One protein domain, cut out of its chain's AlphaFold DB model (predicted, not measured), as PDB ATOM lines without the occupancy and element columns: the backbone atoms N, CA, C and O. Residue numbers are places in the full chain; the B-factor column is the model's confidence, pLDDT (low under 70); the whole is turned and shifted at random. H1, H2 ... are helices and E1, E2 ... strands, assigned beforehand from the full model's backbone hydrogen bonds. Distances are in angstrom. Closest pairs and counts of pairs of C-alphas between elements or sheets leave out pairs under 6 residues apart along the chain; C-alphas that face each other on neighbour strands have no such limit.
ATOM      1  N   LEU A  53     202.709 142.007 194.476       84.38
ATOM      2  CA  LEU A  53     203.125 140.835 195.245       84.38
ATOM      3  C   LEU A  53     202.436 139.579 194.699       84.38
ATOM      4  O   LEU A  53     201.219 139.539 194.536       84.38
ATOM      5  N   GLY A  54     203.212 138.530 194.472       87.69
ATOM      6  CA  GLY A  54     202.747 137.309 193.829       87.69
ATOM      7  C   GLY A  54     203.819 136.232 193.844       87.69
ATOM      8  O   GLY A  54     204.882 136.417 194.444       87.69
ATOM      9  N   HIS A  55     203.556 135.123 193.166       87.94
ATOM     10  CA  HIS A  55     204.474 133.997 193.064       87.94
ATOM     11  C   HIS A  55     204.567 133.455 191.639       87.94
ATOM     12  O   HIS A  55     203.690 133.661 190.799       87.94
ATOM     13  N   LEU A  56     205.665 132.751 191.374       89.19
ATOM     14  CA  LEU A  56     205.853 131.991 190.151       89.19
ATOM     15  C   LEU A  56     205.130 130.646 190.273       89.19
ATOM     16  O   LEU A  56     205.510 129.815 191.095       89.19
ATOM     17  N   PHE A  57     204.134 130.411 189.425       89.69
ATOM     18  CA  PHE A  57     203.580 129.082 189.206       89.69
ATOM     19  C   PHE A  57     204.451 128.324 188.205       89.69
ATOM     20  O   PHE A  57     204.576 128.712 187.038       89.69
ATOM     21  N   THR A  58     205.065 127.243 188.679       87.69
ATOM     22  CA  THR A  58     205.921 126.369 187.879       87.69
ATOM     23  C   THR A  58     205.114 125.185 187.365       87.69
ATOM     24  O   THR A  58     204.726 124.317 188.146       87.69
ATOM     25  N   ALA A  59     204.860 125.154 186.061       86.56
ATOM     26  CA  ALA A  59     204.153 124.058 185.411       86.56
ATOM     27  C   ALA A  59     205.126 123.033 184.806       86.56
ATOM     28  O   ALA A  59     206.236 123.393 184.407       86.56
ATOM     29  N   ASP A  60     204.680 121.779 184.669       85.69
ATOM     30  CA  ASP A  60     205.434 120.715 183.983       85.69
ATOM     31  C   ASP A  60     205.727 121.090 182.524       85.69
ATOM     32  O   ASP A  60     206.826 120.884 182.002       85.69
ATOM     33  N   ASN A  61     204.738 121.694 181.865       87.81
ATOM     34  CA  ASN A  61     204.921 122.339 180.582       87.81
ATOM     35  C   ASN A  61     205.324 123.798 180.806       87.81
ATOM     36  O   ASN A  61     204.558 124.598 181.342       87.81
ATOM     37  N   LEU A  62     206.521 124.167 180.346       85.56
ATOM     38  CA  LEU A  62     207.062 125.520 180.509       85.56
ATOM     39  C   LEU A  62     206.102 126.602 180.000       85.56
ATOM     40  O   LEU A  62     205.993 127.652 180.630       85.56
ATOM     41  N   HIS A  63     205.360 126.323 178.923       85.88
ATOM     42  CA  HIS A  63     204.411 127.264 178.325       85.88
ATOM     43  C   HIS A  63     203.188 127.562 179.194       85.88
ATOM     44  O   HIS A  63     202.500 128.553 178.950       85.88
ATOM     45  N   ASP A  64     202.954 126.762 180.234       88.50
ATOM     46  CA  ASP A  64     201.870 126.925 181.202       88.50
ATOM     47  C   ASP A  64     202.342 127.603 182.498       88.50
ATOM     48  O   ASP A  64     201.542 127.871 183.390       88.50
ATOM     49  N   SER A  65     203.635 127.940 182.601       90.62
ATOM     50  CA  SER A  65     204.164 128.693 183.744       90.62
ATOM     51  C   SER A  65     203.608 130.117 183.749       90.62
ATOM     52  O   SER A  65     203.533 130.767 182.703       90.62
ATOM     53  N   ARG A  66     203.198 130.618 184.916       91.25
ATOM     54  CA  ARG A  66     202.544 131.931 185.055       91.25
ATOM     55  C   ARG A  66     203.082 132.681 186.263       91.25
ATOM     56  O   ARG A  66     203.492 132.068 187.244       91.25
ATOM     57  N   TYR A  67     203.027 134.008 186.211       91.62
ATOM     58  CA  TYR A  67     203.052 134.802 187.434       91.62
ATOM     59  C   TYR A  67     201.626 134.904 187.974       91.62
ATOM     60  O   TYR A  67     200.687 135.124 187.206       91.62
ATOM     61  N   ILE A  68     201.464 134.707 189.276       89.31
ATOM     62  CA  ILE A  68     200.172 134.749 189.955       89.31
ATOM     63  C   ILE A  68     200.246 135.826 191.031       89.31
ATOM     64  O   ILE A  68     201.049 135.726 191.958       89.31
ATOM     65  N   ILE A  69     199.426 136.868 190.897       87.25
ATOM     66  CA  ILE A  69     199.333 137.949 191.879       87.25
ATOM     67  C   ILE A  69     198.470 137.468 193.039       87.25
ATOM     68  O   ILE A  69     197.336 137.039 192.821       87.25
ATOM     69  N   TYR A  70     198.986 137.592 194.265       82.94
ATOM     70  CA  TYR A  70     198.219 137.233 195.451       82.94
ATOM     71  C   TYR A  70     197.016 138.152 195.601       82.94
ATOM     72  O   TYR A  70     197.162 139.385 195.628       82.94
ATOM     73  N   ASN A  71     195.849 137.545 195.777       73.31
ATOM     74  CA  ASN A  71     194.677 138.241 196.260       73.31
ATOM     75  C   ASN A  71     194.664 138.226 197.797       73.31
ATOM     76  O   ASN A  71     194.848 137.195 198.439       73.31
ATOM     77  N   ASP A  72     194.477 139.385 198.419       63.47
ATOM     78  CA  ASP A  72     194.340 139.454 199.872       63.47
ATOM     79  C   ASP A  72     192.881 139.157 200.227       63.47
ATOM     80  O   ASP A  72     192.030 140.044 200.277       63.47
ATOM     81  N   HIS A  73     192.592 137.882 200.477       57.69
ATOM     82  CA  HIS A  73     191.253 137.375 200.793       57.69
ATOM     83  C   HIS A  73     190.631 137.954 202.085       57.69
ATOM     84  O   HIS A  73     189.577 137.496 202.525       57.69
ATOM     85  N   LYS A  74     191.278 138.924 202.746       54.56
ATOM     86  CA  LYS A  74     190.830 139.517 204.014       54.56
ATOM     87  C   LYS A  74     189.873 140.695 203.864       54.56
ATOM     88  O   LYS A  74     189.324 141.125 204.878       54.56
ATOM     89  N   GLN A  75     189.650 141.217 202.658       49.69
ATOM     90  CA  GLN A  75     188.631 142.242 202.434       49.69
ATOM     91  C   GLN A  75     187.504 141.699 201.548       49.69
ATOM     92  O   GLN A  75     187.764 141.330 200.404       49.69
ATOM     93  N   PRO A  76     186.248 141.673 202.035       46.22
ATOM     94  CA  PRO A  76     185.090 141.367 201.211       46.22
ATOM     95  C   PRO A  76     184.785 142.595 200.345       46.22
ATOM     96  O   PRO A  76     183.840 143.340 200.598       46.22
ATOM     97  N   ALA A  77     185.633 142.871 199.356       50.81
ATOM     98  CA  ALA A  77     185.271 143.793 198.296       50.81
ATOM     99  C   ALA A  77     184.238 143.076 197.421       50.81
ATOM    100  O   ALA A  77     184.523 142.003 196.896       50.81
ATOM    101  N   LEU A  78     183.048 143.667 197.277       51.69
ATOM    102  CA  LEU A  78     181.901 143.118 196.536       51.69
ATOM    103  C   LEU A  78     182.211 142.706 195.079       51.69
ATOM    104  O   LEU A  78     181.426 141.959 194.506       51.69
ATOM    105  N   ASP A  79     183.358 143.128 194.527       52.22
ATOM    106  CA  ASP A  79     183.776 142.886 193.141       52.22
ATOM    107  C   ASP A  79     185.219 142.346 192.993       52.22
ATOM    108  O   ASP A  79     185.739 142.277 191.875       52.22
ATOM    109  N   ALA A  80     185.914 141.983 194.082       50.50
ATOM    110  CA  ALA A  80     187.209 141.310 193.949       50.50
ATOM    111  C   ALA A  80     186.963 139.820 193.646       50.50
ATOM    112  O   ALA A  80     186.273 139.168 194.425       50.50
ATOM    113  N   PRO A  81     187.488 139.257 192.540       54.47
ATOM    114  CA  PRO A  81     187.302 137.840 192.243       54.47
ATOM    115  C   PRO A  81     187.855 136.991 193.391       54.47
ATOM    116  O   PRO A  81     188.944 137.269 193.874       54.47
ATOM    117  N   ASP A  82     187.157 135.925 193.788       59.59
ATOM    118  CA  ASP A  82     187.555 135.018 194.885       59.59
ATOM    119  C   ASP A  82     188.886 134.267 194.644       59.59
ATOM    120  O   ASP A  82     189.277 133.398 195.423       59.59
ATOM    121  N   GLN A  83     189.583 134.560 193.546       65.38
ATOM    122  CA  GLN A  83     190.740 133.829 193.046       65.38
ATOM    123  C   GLN A  83     191.932 134.761 192.836       65.38
ATOM    124  O   GLN A  83     191.774 135.948 192.536       65.38
ATOM    125  N   ASP A  84     193.131 134.200 192.982       76.00
ATOM    126  CA  ASP A  84     194.364 134.866 192.585       76.00
ATOM    127  C   ASP A  84     194.330 135.247 191.099       76.00
ATOM    128  O   ASP A  84     193.747 134.549 190.262       76.00
ATOM    129  N   TRP A  85     194.980 136.360 190.756       81.38
ATOM    130  CA  TRP A  85     194.986 136.843 189.380       81.38
ATOM    131  C   TRP A  85     196.187 136.297 188.604       81.38
ATOM    132  O   TRP A  85     197.343 136.537 188.960       81.38
ATOM    133  N   VAL A  86     195.910 135.582 187.515       87.00
ATOM    134  CA  VAL A  86     196.928 134.977 186.648       87.00
ATOM    135  C   VAL A  86     197.349 135.973 185.572       87.00
ATOM    136  O   VAL A  86     196.535 136.381 184.742       87.00
ATOM    137  N   VAL A  87     198.634 136.328 185.548       88.56
ATOM    138  CA  VAL A  87     199.170 137.239 184.532       88.56
ATOM    139  C   VAL A  87     199.188 136.551 183.160       88.56
ATOM    140  O   VAL A  87     199.748 135.456 183.044       88.56
ATOM    141  N   PRO A  88     198.624 137.168 182.102       88.50
ATOM    142  CA  PRO A  88     198.702 136.626 180.749       88.50
ATOM    143  C   PRO A  88     200.151 136.453 180.268       88.50
ATOM    144  O   PRO A  88     200.972 137.360 180.409       88.50
ATOM    145  N   SER A  89     200.447 135.305 179.651       91.62
ATOM    146  CA  SER A  89     201.772 134.996 179.096       91.62
ATOM    147  C   SER A  89     201.845 135.377 177.616       91.62
ATOM    148  O   SER A  89     201.132 134.817 176.787       91.62
ATOM    149  N   ARG A 404     194.080 148.646 189.601       72.38
ATOM    150  CA  ARG A 404     193.617 149.995 189.964       72.38
ATOM    151  C   ARG A 404     192.529 149.948 191.024       72.38
ATOM    152  O   ARG A 404     192.647 150.650 192.025       72.38
ATOM    153  N   ASN A 405     191.509 149.117 190.819       68.25
ATOM    154  CA  ASN A 405     190.406 148.970 191.761       68.25
ATOM    155  C   ASN A 405     190.938 148.510 193.116       68.25
ATOM    156  O   ASN A 405     190.671 149.164 194.117       68.25
ATOM    157  N   ARG A 406     191.801 147.486 193.140       67.62
ATOM    158  CA  ARG A 406     192.488 147.034 194.356       67.62
ATOM    159  C   ARG A 406     193.207 148.187 195.073       67.62
ATOM    160  O   ARG A 406     192.980 148.410 196.257       67.62
ATOM    161  N   ASN A 407     194.037 148.952 194.364       65.31
ATOM    162  CA  ASN A 407     194.826 150.042 194.951       65.31
ATOM    163  C   ASN A 407     193.987 151.231 195.451       65.31
ATOM    164  O   ASN A 407     194.438 151.954 196.341       65.31
ATOM    165  N   LEU A 408     192.790 151.455 194.899       62.56
ATOM    166  CA  LEU A 408     191.854 152.457 195.415       62.56
ATOM    167  C   LEU A 408     191.304 152.053 196.788       62.56
ATOM    168  O   LEU A 408     191.235 152.904 197.673       62.56
ATOM    169  N   TYR A 409     190.996 150.769 196.994       58.72
ATOM    170  CA  TYR A 409     190.460 150.266 198.264       58.72
ATOM    171  C   TYR A 409     191.484 150.261 199.409       58.72
ATOM    172  O   TYR A 409     191.114 150.482 200.554       58.72
ATOM    173  N   TYR A 410     192.778 150.084 199.127       57.47
ATOM    174  CA  TYR A 410     193.818 150.145 200.170       57.47
ATOM    175  C   TYR A 410     194.215 151.564 200.602       57.47
ATOM    176  O   TYR A 410     194.981 151.720 201.554       57.47
ATOM    177  N   LYS A 411     193.760 152.600 199.887       56.66
ATOM    178  CA  LYS A 411     194.054 154.005 200.218       56.66
ATOM    179  C   LYS A 411     192.987 154.663 201.100       56.66
ATOM    180  O   LYS A 411     193.215 155.793 201.537       56.66
ATOM    181  N   THR A 412     191.859 153.993 201.334       47.53
ATOM    182  CA  THR A 412     190.825 154.371 202.317       47.53
ATOM    183  C   THR A 412     191.061 153.648 203.627       47.53
ATOM    184  O   THR A 412     190.930 154.308 204.680       47.53
TER     185      THR A 412
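Overview. This is residues 53 to 89 and 404 to 412 of the 412 residues of an uncharacterized protein of Puccinia triticina (isolate 1-1 / race 1 (BBBD)) (UniProt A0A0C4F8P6). There is little regular structure here: a strand hairpin, E1 and E2, with an unnamed stretch folding back beside E2, and a small helix, H1, toward the end of the length away from the hairpin's turn. The printed part has 46 residues, 14 of them in named elements, in the order E1, E2, H1; the class is mixed and the two-stranded sheet antiparallel. The whole is a loose rod, spanning 40 by 16 by 14 A, with a radius of gyration of the C-alphas of 12.9 A.

Along the chain. Find C-alpha 54 at (202.747, 137.309, 193.829); from there E1 runs 9.5 A to residue 57. E2, residues 66 to 69, covers 9.6 A. H1, residues 404 to 409, ends at C-alpha 409, (190.460, 150.266, 198.264).

Arrangement. Look across the hairpin of E1 and E2, at 156 degrees: N 55 and O 68 are within hydrogen-bond range at 2.8 A. Residues 85 to 86 pair antiparallel with 68 to 69 of E2. E1 and H1 are apart. In H1 every O i to N i+4 pair is within hydrogen-bond range.

Size, cuts and confidence. Residues 90 to 403 are not printed; C-alphas 89 and 404 are 20.2 A apart. Confidence is under 70 at residues 72 to 83 and 405 to 412.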